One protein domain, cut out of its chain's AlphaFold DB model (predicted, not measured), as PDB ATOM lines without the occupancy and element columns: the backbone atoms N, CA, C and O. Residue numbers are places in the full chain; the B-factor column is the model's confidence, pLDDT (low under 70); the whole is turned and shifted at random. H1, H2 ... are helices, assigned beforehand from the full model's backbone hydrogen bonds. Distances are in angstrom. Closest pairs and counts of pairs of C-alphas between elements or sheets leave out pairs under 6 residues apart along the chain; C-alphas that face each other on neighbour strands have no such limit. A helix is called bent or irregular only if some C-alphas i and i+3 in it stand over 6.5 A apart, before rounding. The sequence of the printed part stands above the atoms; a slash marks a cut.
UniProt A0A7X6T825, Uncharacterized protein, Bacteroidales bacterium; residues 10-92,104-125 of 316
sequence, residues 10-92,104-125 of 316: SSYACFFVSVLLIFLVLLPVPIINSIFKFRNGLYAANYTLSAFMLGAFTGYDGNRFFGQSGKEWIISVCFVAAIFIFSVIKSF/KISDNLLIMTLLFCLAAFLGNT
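AT A GLANCE: This is residues 10 to 92 and 104 to 125 of the 316 residues of an uncharacterized protein of Bacteroidales bacterium (UniProt A0A7X6T825). Three helices, H3, H4 and H5, stand side by side as a small up-and-down bundle, each running against the one before it, and their centres make a triangle. H1 and H2 follow one another along nearly one line and cross H3 on the side away from H4 and H5, while residues 10 to 20 of H1 stick out. The printed part has 105 residues with five named helices, H1 to H5 in chain order, and no named strand; its class is all helix. It is compact, with a radius of gyration of the C-alphas of 15.0 A and spans of 47 by 34 by 22 A.

IN THESE COORDINATES: Find C-alpha 10 at (117.298, 77.894, 69.544); from there H1, residues 10 to 26, runs 24.1 A. Next come H2, residues 28 to 36, and H3, residues 43 to 58, 23.8 A long. H3 is irregular, with C-alphas 46 and 49 7.3 A apart, and has a kink of 35 degrees near residue 50. H4, residues 70 to 92, runs 33.2 A from (126.326, 110.953, 65.396). H5, residues 104 to 122, runs 27.0 A to C-alpha 122 at (121.251, 104.569, 75.089).

HOW THE PARTS SIT: Start at H3, the hub. Residues 25 to 26 of H1 touch it, closest at the C-alphas of Val 25 and Ser 50, 5.2 A. H2 and H3 form a helical hairpin at a steep tilt of 40 degrees; the C-alphas of Val 29 and Asn 46 are closest, 5.3 A. H3 and H4, also a hairpin, touch at Ala 45 and Ser 87, their closest C-alphas, 6.5 A. H5 touches H3 the same way at 8 degrees, a shallow tilt, closest at the C-alphas of Gly 55 and Ala 119, 4.5 A. H4 and H5 only just touch, with 3 pairs of C-alphas within 8 A. H1 is apart from H4 and H5. Every O i to N i+4 pair is within hydrogen-bond range in H1, H2, H4 and H5; in H3, 8 of 12 are.

THE WHOLE: Look at Ser 10 and Phe 92 for the C-alphas farthest apart, 49.1 A. Residues 93 to 103 are not printed, and C-alphas 92 and 104 are 13.8 A apart across that cut. The link from H3 to H4 is long. Confidence is under 70 at residues 10, 37 to 41, 61 to 67 and 92.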
ATOM      1  N   SER A  10     117.441  76.434  69.486       65.69
ATOM      2  CA  SER A  10     117.298  77.894  69.544       65.69
ATOM      3  C   SER A  10     117.381  78.420  70.980       65.69
ATOM      4  O   SER A  10     118.104  79.377  71.250       65.69
ATOM      5  N   SER A  11     116.739  77.742  71.937       70.69
ATOM      6  CA  SER A  11     116.812  78.110  73.357       70.69
ATOM      7  C   SER A  11     118.234  78.004  73.917       70.69
ATOM      8  O   SER A  11     118.676  78.895  74.642       70.69
ATOM      9  N   TYR A  12     118.978  76.954  73.551       76.12
ATOM     10  CA  TYR A  12     120.387  76.831  73.927       76.12
ATOM     11  C   TYR A  12     121.233  77.927  73.277       76.12
ATOM     12  O   TYR A  12     122.028  78.554  73.971       76.12
ATOM     13  N   ALA A  13     121.031  78.220  71.990       77.56
ATOM     14  CA  ALA A  13     121.732  79.307  71.312       77.56
ATOM     15  C   ALA A  13     121.471  80.662  71.991       77.56
ATOM     16  O   ALA A  13     122.420  81.371  72.313       77.56
ATOM     17  N   CYS A  14     120.215  80.991  72.311       77.62
ATOM     18  CA  CYS A  14     119.872  82.206  73.053       77.62
ATOM     19  C   CYS A  14     120.535  82.251  74.432       77.62
ATOM     20  O   CYS A  14     121.044  83.299  74.827       77.62
ATOM     21  N   PHE A  15     120.566  81.131  75.158       83.44
ATOM     22  CA  PHE A  15     121.240  81.048  76.452       83.44
ATOM     23  C   PHE A  15     122.748  81.296  76.320       83.44
ATOM     24  O   PHE A  15     123.286  82.156  77.014       83.44
ATOM     25  N   PHE A  16     123.424  80.612  75.393       85.69
ATOM     26  CA  PHE A  16     124.860  80.787  75.155       85.69
ATOM     27  C   PHE A  16     125.200  82.208  74.703       85.69
ATOM     28  O   PHE A  16     126.144  82.797  75.224       85.69
ATOM     29  N   VAL A  17     124.413  82.784  73.791       84.06
ATOM     30  CA  VAL A  17     124.584  84.172  73.339       84.06
ATOM     31  C   VAL A  17     124.387  85.148  74.498       84.06
ATOM     32  O   VAL A  17     125.176  86.076  74.648       84.06
ATOM     33  N   SER A  18     123.396  84.916  75.360       82.81
ATOM     34  CA  SER A  18     123.153  85.760  76.536       82.81
ATOM     35  C   SER A  18     124.313  85.685  77.532       82.81
ATOM     36  O   SER A  18     124.796  86.716  77.989       82.81
ATOM     37  N   VAL A  19     124.810  84.480  77.833       88.56
ATOM     38  CA  VAL A  19     125.972  84.281  78.718       88.56
ATOM     39  C   VAL A  19     127.224  84.936  78.135       88.56
ATOM     40  O   VAL A  19     127.956  85.613  78.858       88.56
ATOM     41  N   LEU A  20     127.454  84.784  76.829       87.69
ATOM     42  CA  LEU A  20     128.576  85.401  76.129       87.69
ATOM     43  C   LEU A  20     128.493  86.933  76.169       87.69
ATOM     44  O   LEU A  20     129.497  87.583  76.448       87.69
ATOM     45  N   LEU A  21     127.308  87.505  75.941       85.44
ATOM     46  CA  LEU A  21     127.079  88.948  76.038       85.44
ATOM     47  C   LEU A  21     127.333  89.464  77.453       85.44
ATOM     48  O   LEU A  21     128.034  90.457  77.615       85.44
ATOM     49  N   ILE A  22     126.826  88.773  78.479       86.88
ATOM     50  CA  ILE A  22     127.072  89.137  79.880       86.88
ATOM     51  C   ILE A  22     128.576  89.119  80.174       86.88
ATOM     52  O   ILE A  22     129.102  90.069  80.755       86.88
ATOM     53  N   PHE A  23     129.285  88.076  79.738       87.50
ATOM     54  CA  PHE A  23     130.731  87.978  79.915       87.50
ATOM     55  C   PHE A  23     131.473  89.123  79.211       87.50
ATOM     56  O   PHE A  23     132.319  89.779  79.820       87.50
ATOM     57  N   LEU A  24     131.121  89.409  77.957       86.38
ATOM     58  CA  LEU A  24     131.730  90.469  77.157       86.38
ATOM     59  C   LEU A  24     131.486  91.862  77.758       86.38
ATOM     60  O   LEU A  24     132.404  92.676  77.808       86.38
ATOM     61  N   VAL A  25     130.282  92.115  78.275       87.00
ATOM     62  CA  VAL A  25     129.914  93.378  78.932       87.00
ATOM     63  C   VAL A  25     130.626  93.555  80.277       87.00
ATOM     64  O   VAL A  25     130.919  94.688  80.661       87.00
ATOM     65  N   LEU A  26     130.945  92.474  81.000       88.94
ATOM     66  CA  LEU A  26     131.607  92.535  82.314       88.94
ATOM     67  C   LEU A  26     133.143  92.495  82.260       88.94
ATOM     68  O   LEU A  26     133.791  92.928  83.213       88.94
ATOM     69  N   LEU A  27     133.739  92.045  81.152       88.38
ATOM     70  CA  LEU A  27     135.193  92.026  80.923       88.38
ATOM     71  C   LEU A  27     135.896  93.378  81.208       88.38
ATOM     72  O   LEU A  27     136.984  93.370  81.790       88.38
ATOM     73  N   PRO A  28     135.309  94.551  80.900       86.44
ATOM     74  CA  PRO A  28     135.945  95.839  81.172       86.44
ATOM     75  C   PRO A  28     136.119  96.182  82.661       86.44
ATOM     76  O   PRO A  28     137.003  96.969  82.999       86.44
ATOM     77  N   VAL A  29     135.324  95.597  83.564       86.50
ATOM     78  CA  VAL A  29     135.352  95.906  85.008       86.50
ATOM     79  C   VAL A  29     136.733  95.654  85.641       86.50
ATOM     80  O   VAL A  29     137.285  96.585  86.240       86.50
ATOM     81  N   PRO A  30     137.353  94.456  85.522       84.31
ATOM     82  CA  PRO A  30     138.695  94.217  86.054       84.31
ATOM     83  C   PRO A  30     139.774  95.071  85.376       84.31
ATOM     84  O   PRO A  30     140.734  95.465  86.041       84.31
ATOM     85  N   ILE A  31     139.614  95.395  84.088       84.12
ATOM     86  CA  ILE A  31     140.553  96.246  83.342       84.12
ATOM     87  C   ILE A  31     140.565  97.656  83.938       84.12
ATOM     88  O   ILE A  31     141.624  98.166  84.304       84.12
ATOM     89  N   ILE A  32     139.390  98.266  84.109       82.81
ATOM     90  CA  ILE A  32     139.257  99.610  84.685       82.81
ATOM     91  C   ILE A  32     139.761  99.633  86.125       82.81
ATOM     92  O   ILE A  32     140.512 100.535  86.502       82.81
ATOM     93  N   ASN A  33     139.414  98.614  86.913       83.88
ATOM     94  CA  ASN A  33     139.868  98.514  88.293       83.88
ATOM     95  C   ASN A  33     141.405  98.422  88.390       83.88
ATOM     96  O   ASN A  33     142.009  99.030  89.276       83.88
ATOM     97  N   SER A  34     142.048  97.709  87.457       79.38
ATOM     98  CA  SER A  34     143.509  97.580  87.390       79.38
ATOM     99  C   SER A  34     144.202  98.889  86.989       79.38
ATOM    100  O   SER A  34     145.209  99.260  87.598       79.38
ATOM    101  N   ILE A  35     143.647  99.609  86.005       78.31
ATOM    102  CA  ILE A  35     144.227 100.851  85.466       78.31
ATOM    103  C   ILE A  35     144.074 102.015  86.452       78.31
ATOM    104  O   ILE A  35     145.039 102.730  86.712       78.31
ATOM    105  N   PHE A  36     142.879 102.211  87.016       71.44
ATOM    106  CA  PHE A  36     142.557 103.437  87.754       71.44
ATOM    107  C   PHE A  36     142.645 103.312  89.270       71.44
ATOM    108  O   PHE A  36     142.773 104.339  89.938       71.44
ATOM    109  N   LYS A  37     142.609 102.084  89.814       68.50
ATOM    110  CA  LYS A  37     142.744 101.782  91.251       68.50
ATOM    111  C   LYS A  37     142.039 102.827  92.126       68.50
ATOM    112  O   LYS A  37     142.699 103.536  92.887       68.50
ATOM    113  N   PHE A  38     140.715 102.961  91.994       66.06
ATOM    114  CA  PHE A  38     139.933 103.956  92.738       66.06
ATOM    115  C   PHE A  38     140.086 103.748  94.254       66.06
ATOM    116  O   PHE A  38     139.419 102.919  94.869       66.06
ATOM    117  N   ARG A  39     140.996 104.510  94.870       59.88
ATOM    118  CA  ARG A  39     141.489 104.297  96.242       59.88
ATOM    119  C   ARG A  39     140.464 104.621  97.336       59.88
ATOM    120  O   ARG A  39     140.675 104.236  98.480       59.88
ATOM    121  N   ASN A  40     139.347 105.265  96.986       62.41
ATOM    122  CA  ASN A  40     138.385 105.836  97.939       62.41
ATOM    123  C   ASN A  40     137.052 105.078  98.058       62.41
ATOM    124  O   ASN A  40     136.091 105.612  98.611       62.41
ATOM    125  N   GLY A  41     136.978 103.840  97.564       68.62
ATOM    126  CA  GLY A  41     135.751 103.039  97.630       68.62
ATOM    127  C   GLY A  41     134.674 103.472  96.630       68.62
ATOM    128  O   GLY A  41     133.498 103.203  96.849       68.62
ATOM    129  N   LEU A  42     135.062 104.139  95.535       76.12
ATOM    130  CA  LEU A  42     134.193 104.454  94.391       76.12
ATOM    131  C   LEU A  42     134.047 103.228  93.477       76.12
ATOM    132  O   LEU A  42     134.464 103.237  92.321       76.12
ATOM    133  N   TYR A  43     133.499 102.141  94.015       81.38
ATOM    134  CA  TYR A  43     133.370 100.873  93.296       81.38
ATOM    135  C   TYR A  43     132.429 100.975  92.086       81.38
ATOM    136  O   TYR A  43     132.663 100.301  91.084       81.38
ATOM    137  N   ALA A  44     131.418 101.850  92.142       84.88
ATOM    138  CA  ALA A  44     130.453 102.047  91.060       84.88
ATOM    139  C   ALA A  44     131.104 102.551  89.755       84.88
ATOM    140  O   ALA A  44     130.670 102.186  88.665       84.88
ATOM    141  N   ALA A  45     132.188 103.330  89.850       83.94
ATOM    142  CA  ALA A  45     132.876 103.893  88.685       83.94
ATOM    143  C   ALA A  45     133.481 102.817  87.764       83.94
ATOM    144  O   ALA A  45     133.587 103.030  86.554       83.94
ATOM    145  N   ASN A  46     133.816 101.639  88.305       86.94
ATOM    146  CA  ASN A  46     134.343 100.518  87.523       86.94
ATOM    147  C   ASN A  46     133.329  99.969  86.505       86.94
ATOM    148  O   ASN A  46     133.731  99.392  85.497       86.94
ATOM    149  N   TYR A  47     132.031 100.175  86.738       88.69
ATOM    150  CA  TYR A  47     130.960  99.706  85.858       88.69
ATOM    151  C   TYR A  47     130.623 100.690  84.735       88.69
ATOM    152  O   TYR A  47     129.780 100.379  83.900       88.69
ATOM    153  N   THR A  48     131.278 101.855  84.676       87.38
ATOM    154  CA  THR A  48     130.939 102.916  83.711       87.38
ATOM    155  C   THR A  48     131.027 102.432  82.261       87.38
ATOM    156  O   THR A  48     130.084 102.608  81.494       87.38
ATOM    157  N   LEU A  49     132.128 101.770  81.888       87.06
ATOM    158  CA  LEU A  49     132.300 101.252  80.528       87.06
ATOM    159  C   LEU A  49     131.358 100.079  80.242       87.06
ATOM    160  O   LEU A  49     130.805 100.000  79.152       87.06
ATOM    161  N   SER A  50     131.121  99.206  81.224       90.12
ATOM    162  CA  SER A  50     130.166  98.101  81.093       90.12
ATOM    163  C   SER A  50     128.737  98.596  80.865       90.12
ATOM    164  O   SER A  50     128.056  98.097  79.976       90.12
ATOM    165  N   ALA A  51     128.291  99.610  81.611       87.94
ATOM    166  CA  ALA A  51     126.973 100.220  81.435       87.94
ATOM    167  C   ALA A  51     126.839 100.910  80.069       87.94
ATOM    168  O   ALA A  51     125.813 100.775  79.407       87.94
ATOM    169  N   PHE A  52     127.896 101.591  79.618       88.00
ATOM    170  CA  PHE A  52     127.946 102.193  78.288       88.00
ATOM    171  C   PHE A  52     127.872 101.145  77.169       88.00
ATOM    172  O   PHE A  52     127.088 101.304  76.237       88.00
ATOM    173  N   MET A  53     128.636 100.050  77.274       86.81
ATOM    174  CA  MET A  53     128.583  98.955  76.299       86.81
ATOM    175  C   MET A  53     127.217  98.273  76.285       86.81
ATOM    176  O   MET A  53     126.701  97.990  75.210       86.81
ATOM    177  N   LEU A  54     126.618  98.035  77.456       86.81
ATOM    178  CA  LEU A  54     125.272  97.476  77.551       86.81
ATOM    179  C   LEU A  54     124.263  98.366  76.822       86.81
ATOM    180  O   LEU A  54     123.552  97.873  75.953       86.81
ATOM    181  N   GLY A  55     124.265  99.667  77.132       84.75
ATOM    182  CA  GLY A  55     123.415 100.656  76.478       84.75
ATOM    183  C   GLY A  55     123.595 100.653  74.963       84.75
ATOM    184  O   GLY A  55     122.614 100.516  74.239       84.75
ATOM    185  N   ALA A  56     124.846 100.694  74.491       83.62
ATOM    186  CA  ALA A  56     125.167 100.613  73.072       83.62
ATOM    187  C   ALA A  56     124.586  99.340  72.438       83.62
ATOM    188  O   ALA A  56     123.816  99.434  71.491       83.62
ATOM    189  N   PHE A  57     124.853  98.150  72.986       82.38
ATOM    190  CA  PHE A  57     124.319  96.902  72.427       82.38
ATOM    191  C   PHE A  57     122.789  96.858  72.402       82.38
ATOM    192  O   PHE A  57     122.213  96.353  71.441       82.38
ATOM    193  N   THR A  58     122.128  97.414  73.419       80.75
ATOM    194  CA  THR A  58     120.662  97.508  73.465       80.75
ATOM    195  C   THR A  58     120.081  98.616  72.585       80.75
ATOM    196  O   THR A  58     118.877  98.625  72.360       80.75
ATOM    197  N   GLY A  59     120.910  99.535  72.087       76.94
ATOM    198  CA  GLY A  59     120.523 100.655  71.231       76.94
ATOM    199  C   GLY A  59     120.347 100.302  69.753       76.94
ATOM    200  O   GLY A  59     119.915 101.139  68.982       76.94
ATOM    201  N   TYR A  60     120.685  99.089  69.313       76.00
ATOM    202  CA  TYR A  60     120.678  98.724  67.889       76.00
ATOM    203  C   TYR A  60     119.336  98.965  67.173       76.00
ATOM    204  O   TYR A  60     118.303  98.490  67.633       76.00
ATOM    205  N   ASP A  61     119.381  99.637  66.014       69.19
ATOM    206  CA  ASP A  61     118.201 100.078  65.239       69.19
ATOM    207  C   ASP A  61     118.256  99.685  63.745       69.19
ATOM    208  O   ASP A  61     117.672 100.336  62.888       69.19
ATOM    209  N   GLY A  62     119.025  98.657  63.368       64.44
ATOM    210  CA  GLY A  62     119.096  98.165  61.977       64.44
ATOM    211  C   GLY A  62     119.831  99.075  60.974       64.44
ATOM    212  O   GLY A  62     120.628  98.588  60.179       64.44
ATOM    213  N   ASN A  63     119.616 100.390  61.043       65.31
ATOM    214  CA  ASN A  63     120.054 101.398  60.075       65.31
ATOM    215  C   ASN A  63     121.076 102.394  60.645       65.31
ATOM    216  O   ASN A  63     121.805 103.048  59.900       65.31
ATOM    217  N   ARG A  64     121.137 102.533  61.972       65.50
ATOM    218  CA  ARG A  64     122.061 103.434  62.677       65.50
ATOM    219  C   ARG A  64     123.021 102.620  63.531       65.50
ATOM    220  O   ARG A  64     122.616 101.619  64.126       65.50
ATOM    221  N   PHE A  65     124.280 103.058  63.629       60.75
ATOM    222  CA  PHE A  65     125.258 102.466  64.548       60.75
ATOM    223  C   PHE A  65     124.718 102.567  65.981       60.75
ATOM    224  O   PHE A  65     124.747 103.638  66.585       60.75
ATOM    225  N   PHE A  66     124.193 101.446  66.486       64.56
ATOM    226  CA  PHE A  66     123.506 101.347  67.776       64.56
ATOM    227  C   PHE A  66     122.386 102.393  67.980       64.56
ATOM    228  O   PHE A  66     122.277 102.985  69.050       64.56
ATOM    229  N   GLY A  67     121.596 102.670  66.934       66.31
ATOM    230  CA  GLY A  67     120.364 103.478  67.019       66.31
ATOM    231  C   GLY A  67     120.521 104.979  67.187       66.31
ATOM    232  O   GLY A  67     119.602 105.729  66.861       66.31
ATOM    233  N   GLN A  68     121.696 105.445  67.595       71.81
ATOM    234  CA  GLN A  68     121.930 106.859  67.840       71.81
ATOM    235  C   GLN A  68     122.446 107.607  66.614       71.81
ATOM    236  O   GLN A  68     123.225 107.097  65.801       71.81
ATOM    237  N   SER A  69     122.038 108.870  66.503       78.75
ATOM    238  CA  SER A  69     122.651 109.807  65.563       78.75
ATOM    239  C   SER A  69     124.087 110.145  65.995       78.75
ATOM    240  O   SER A  69     124.449 110.054  67.169       78.75
ATOM    241  N   GLY A  70     124.938 110.591  65.063       80.38
ATOM    242  CA  GLY A  70     126.326 110.953  65.396       80.38
ATOM    243  C   GLY A  70     126.442 112.034  66.486       80.38
ATOM    244  O   GLY A  70     127.422 112.063  67.223       80.38
ATOM    245  N   LYS A  71     125.424 112.894  66.632       83.06
ATOM    246  CA  LYS A  71     125.370 113.937  67.668       83.06
ATOM    247  C   LYS A  71     125.043 113.360  69.050       83.06
ATOM    248  O   LYS A  71     125.657 113.767  70.031       83.06
ATOM    249  N   GLU A  72     124.121 112.403  69.121       82.81
ATOM    250  CA  GLU A  72     123.774 111.689  70.361       82.81
ATOM    251  C   GLU A  72     124.962 110.880  70.889       82.81
ATOM    252  O   GLU A  72     125.252 110.918  72.084       82.81
ATOM    253  N   TRP A  73     125.737 110.262  69.995       84.62
ATOM    254  CA  TRP A  73     126.973 109.569  70.356       84.62
ATOM    255  C   TRP A  73     128.003 110.477  71.029       84.62
ATOM    256  O   TRP A  73     128.606 110.093  72.033       84.62
ATOM    257  N   ILE A  74     128.188 111.696  70.513       87.75
ATOM    258  CA  ILE A  74     129.094 112.684  71.116       87.75
ATOM    259  C   ILE A  74     128.625 113.030  72.533       87.75
ATOM    260  O   ILE A  74     129.439 113.042  73.455       87.75
ATOM    261  N   ILE A  75     127.319 113.244  72.731       89.06
ATOM    262  CA  ILE A  75     126.739 113.537  74.052       89.06
ATOM    263  C   ILE A  75     126.983 112.372  75.020       89.06
ATOM    264  O   ILE A  75     127.461 112.596  76.132       89.06
ATOM    265  N   SER A  76     126.725 111.135  74.592       87.00
ATOM    266  CA  SER A  76     126.916 109.927  75.403       87.00
ATOM    267  C   SER A  76     128.383 109.728  75.811       87.00
ATOM    268  O   SER A  76     128.672 109.439  76.974       87.00
ATOM    269  N   VAL A  77     129.331 109.954  74.895       89.75
ATOM    270  CA  VAL A  77     130.775 109.884  75.187       89.75
ATOM    271  C   VAL A  77     131.206 111.003  76.140       89.75
ATOM    272  O   VAL A  77     131.937 110.743  77.097       89.75
ATOM    273  N   CYS A  78     130.732 112.237  75.935       91.44
ATOM    274  CA  CYS A  78     130.995 113.353  76.846       91.44
ATOM    275  C   CYS A  78     130.440 113.089  78.253       91.44
ATOM    276  O   CYS A  78     131.107 113.394  79.241       91.44
ATOM    277  N   PHE A  79     129.254 112.487  78.356       89.75
ATOM    278  CA  PHE A  79     128.636 112.127  79.629       89.75
ATOM    279  C   PHE A  79     129.449 111.061  80.377       89.75
ATOM    280  O   PHE A  79     129.752 111.227  81.560       89.75
ATOM    281  N   VAL A  80     129.892 110.010  79.676       90.25
ATOM    282  CA  VAL A  80     130.804 108.998  80.233       90.25
ATOM    283  C   VAL A  80     132.116 109.632  80.694       90.25
ATOM    284  O   VAL A  80     132.567 109.365  81.809       90.25
ATOM    285  N   ALA A  81     132.707 110.514  79.883       89.62
ATOM    286  CA  ALA A  81     133.925 111.232  80.245       89.62
ATOM    287  C   ALA A  81     133.726 112.110  81.493       89.62
ATOM    288  O   ALA A  81     134.608 112.154  82.346       89.62
ATOM    289  N   ALA A  82     132.567 112.754  81.654       89.62
ATOM    290  CA  ALA A  82     132.249 113.553  82.837       89.62
ATOM    291  C   ALA A  82     132.160 112.701  84.116       89.62
ATOM    292  O   ALA A  82     132.775 113.059  85.124       89.62
ATOM    293  N   ILE A  83     131.478 111.546  84.071       86.44
ATOM    294  CA  ILE A  83     131.446 110.579  85.188       86.44
ATOM    295  C   ILE A  83     132.868 110.129  85.531       86.44
ATOM    296  O   ILE A  83     133.242 110.027  86.704       86.44
ATOM    297  N   PHE A  84     133.676 109.892  84.500       85.12
ATOM    298  CA  PHE A  84     135.046 109.439  84.649       85.12
ATOM    299  C   PHE A  84     135.945 110.493  85.310       85.12
ATOM    300  O   PHE A  84     136.601 110.213  86.314       85.12
ATOM    301  N   ILE A  85     135.919 111.728  84.806       85.81
ATOM    302  CA  ILE A  85     136.663 112.871  85.349       85.81
ATOM    303  C   ILE A  85     136.248 113.134  86.800       85.81
ATOM    304  O   ILE A  85     137.112 113.257  87.669       85.81
ATOM    305  N   PHE A  86     134.943 113.144  87.094       85.81
ATOM    306  CA  PHE A  86     134.429 113.289  88.458       85.81
ATOM    307  C   PHE A  86     134.984 112.206  89.397       85.81
ATOM    308  O   PHE A  86     135.477 112.515  90.487       85.81
ATOM    309  N   SER A  87     134.966 110.946  88.952       82.44
ATOM    310  CA  SER A  87     135.459 109.800  89.725       82.44
ATOM    311  C   SER A  87     136.965 109.888  89.989       82.44
ATOM    312  O   SER A  87     137.416 109.623  91.105       82.44
ATOM    313  N   VAL A  88     137.753 110.314  88.996       81.06
ATOM    314  CA  VAL A  88     139.203 110.526  89.132       81.06
ATOM    315  C   VAL A  88     139.498 111.663  90.115       81.06
ATOM    316  O   VAL A  88     140.255 111.455  91.064       81.06
ATOM    317  N   ILE A  89     138.860 112.830  89.960       81.94
ATOM    318  CA  ILE A  89     139.051 113.986  90.855       81.94
ATOM    319  C   ILE A  89     138.751 113.596  92.310       81.94
ATOM    320  O   ILE A  89     139.557 113.846  93.208       81.94
ATOM    321  N   LYS A  90     137.624 112.919  92.556       76.81
ATOM    322  CA  LYS A  90     137.235 112.446  93.895       76.81
ATOM    323  C   LYS A  90     138.168 111.367  94.455       76.81
ATOM    324  O   LYS A  90     138.412 111.343  95.663       76.81
ATOM    325  N   SER A  91     138.713 110.495  93.606       74.19
ATOM    326  CA  SER A  91     139.691 109.469  93.999       74.19
ATOM    327  C   SER A  91     141.011 110.082  94.489       74.19
ATOM    328  O   SER A  91     141.613 109.574  95.433       74.19
ATOM    329  N   PHE A  92     141.438 111.209  93.908       69.56
ATOM    330  CA  PHE A  92     142.653 111.918  94.330       69.56
ATOM    331  C   PHE A  92     142.428 112.937  95.460       69.56
ATOM    332  O   PHE A  92     143.354 113.213  96.219       69.56
ATOM    333  N   LYS A 104     130.490 108.383 100.982       73.56
ATOM    334  CA  LYS A 104     130.974 107.310 100.082       73.56
ATOM    335  C   LYS A 104     129.819 106.501  99.487       73.56
ATOM    336  O   LYS A 104     129.862 106.124  98.319       73.56
ATOM    337  N   ILE A 105     128.785 106.246 100.290       79.88
ATOM    338  CA  ILE A 105     127.565 105.568  99.837       79.88
ATOM    339  C   ILE A 105     126.812 106.487  98.874       79.88
ATOM    340  O   ILE A 105     126.452 106.056  97.785       79.88
ATOM    341  N   SER A 106     126.657 107.767  99.232       84.25
ATOM    342  CA  SER A 106     126.004 108.768  98.383       84.25
ATOM    343  C   SER A 106     126.699 108.947  97.029       84.25
ATOM    344  O   SER A 106     126.016 109.016  96.012       84.25
ATOM    345  N   ASP A 107     128.033 109.003  96.997       83.81
ATOM    346  CA  ASP A 107     128.799 109.164  95.756       83.81
ATOM    347  C   ASP A 107     128.633 107.925  94.847       83.81
ATOM    348  O   ASP A 107     128.388 108.070  93.650       83.81
ATOM    349  N   ASN A 108     128.684 106.703  95.396       87.56
ATOM    350  CA  ASN A 108     128.416 105.487  94.616       87.56
ATOM    351  C   ASN A 108     126.962 105.405  94.135       87.56
ATOM    352  O   ASN A 108     126.725 105.007  92.998       87.56
ATOM    353  N   LEU A 109     125.993 105.788  94.970       88.69
ATOM    354  CA  LEU A 109     124.576 105.788  94.607       88.69
ATOM    355  C   LEU A 109     124.291 106.787  93.479       88.69
ATOM    356  O   LEU A 109     123.549 106.474  92.549       88.69
ATOM    357  N   LEU A 110     124.923 107.962  93.529       89.19
ATOM    358  CA  LEU A 110     124.854 108.959  92.465       89.19
ATOM    359  C   LEU A 110     125.439 108.406  91.166       89.19
ATOM    360  O   LEU A 110     124.769 108.466  90.140       89.19
ATOM    361  N   ILE A 111     126.636 107.808  91.205       89.56
ATOM    362  CA  ILE A 111     127.250 107.199  90.014       89.56
ATOM    363  C   ILE A 111     126.340 106.108  89.445       89.56
ATOM    364  O   ILE A 111     126.031 106.151  88.261       89.56
ATOM    365  N   MET A 112     125.838 105.183  90.267       90.56
ATOM    366  CA  MET A 112     124.920 104.132  89.809       90.56
ATOM    367  C   MET A 112     123.658 104.709  89.165       90.56
ATOM    368  O   MET A 112     123.245 104.243  88.109       90.56
ATOM    369  N   THR A 113     123.076 105.750  89.763       92.75
ATOM    370  CA  THR A 113     121.891 106.425  89.218       92.75
ATOM    371  C   THR A 113     122.191 107.031  87.847       92.75
ATOM    372  O   THR A 113     121.440 106.804  86.903       92.75
ATOM    373  N   LEU A 114     123.325 107.727  87.697       92.50
ATOM    374  CA  LEU A 114     123.756 108.271  86.406       92.50
ATOM    375  C   LEU A 114     124.010 107.169  85.366       92.50
ATOM    376  O   LEU A 114     123.662 107.350  84.201       92.50
ATOM    377  N   LEU A 115     124.567 106.022  85.770       90.88
ATOM    378  CA  LEU A 115     124.769 104.874  84.882       90.88
ATOM    379  C   LEU A 115     123.443 104.247  84.428       90.88
ATOM    380  O   LEU A 115     123.325 103.880  83.262       90.88
ATOM    381  N   PHE A 116     122.434 104.162  85.301       89.81
ATOM    382  CA  PHE A 116     121.096 103.707  84.909       89.81
ATOM    383  C   PHE A 116     120.416 104.686  83.949       89.81
ATOM    384  O   PHE A 116     119.842 104.251  82.955       89.81
ATOM    385  N   CYS A 117     120.528 105.996  84.194       89.88
ATOM    386  CA  CYS A 117     120.030 107.012  83.264       89.88
ATOM    387  C   CYS A 117     120.715 106.910  81.895       89.88
ATOM    388  O   CYS A 117     120.040 106.973  80.872       89.88
ATOM    389  N   LEU A 118     122.036 106.700  81.871       88.62
ATOM    390  CA  LEU A 118     122.792 106.491  80.637       88.62
ATOM    391  C   LEU A 118     122.317 105.242  79.888       88.62
ATOM    392  O   LEU A 118     122.068 105.313  78.690       88.62
ATOM    393  N   ALA A 119     122.167 104.110  80.580       86.44
ATOM    394  CA  ALA A 119     121.701 102.871  79.964       86.44
ATOM    395  C   ALA A 119     120.278 103.011  79.397       86.44
ATOM    396  O   ALA A 119     120.014 102.535  78.297       86.44
ATOM    397  N   ALA A 120     119.384 103.708  80.107       84.56
ATOM    398  CA  ALA A 120     118.031 103.990  79.630       84.56
ATOM    399  C   ALA A 120     118.015 104.931  78.411       84.56
ATOM    400  O   ALA A 120     117.214 104.730  77.507       84.56
ATOM    401  N   PHE A 121     118.906 105.928  78.370       84.50
ATOM    402  CA  PHE A 121     119.029 106.858  77.242       84.50
ATOM    403  C   PHE A 121     119.647 106.212  75.992       84.50
ATOM    404  O   PHE A 121     119.283 106.550  74.871       84.50
ATOM    405  N   LEU A 122     120.603 105.299  76.181       84.88
ATOM    406  CA  LEU A 122     121.251 104.569  75.089       84.88
ATOM    407  C   LEU A 122     120.385 103.430  74.532       84.88
ATOM    408  O   LEU A 122     120.570 103.041  73.381       84.88
ATOM    409  N   GLY A 123     119.488 102.865  75.342       79.44
ATOM    410  CA  GLY A 123     118.649 101.735  74.947       79.44
ATOM    411  C   GLY A 123     117.670 102.081  73.826       79.44
ATOM    412  O   GLY A 123     117.133 103.189  73.772       79.44
ATOM    413  N   ASN A 124     117.406 101.115  72.940       76.25
ATOM    414  CA  ASN A 124     116.455 101.320  71.859       76.25
ATOM    415  C   ASN A 124     115.019 101.323  72.406       76.25
ATOM    416  O   ASN A 124     114.512 100.310  72.906       76.25
ATOM    417  N   THR A 125     114.374 102.482  72.302       73.44
ATOM    418  CA  THR A 125     112.981 102.722  72.694       73.44
ATOM    419  C   THR A 125     112.023 102.708  71.500       73.44
ATOM    420  O   THR A 125     110.847 103.009  71.679       73.44
TER     421      THR A 125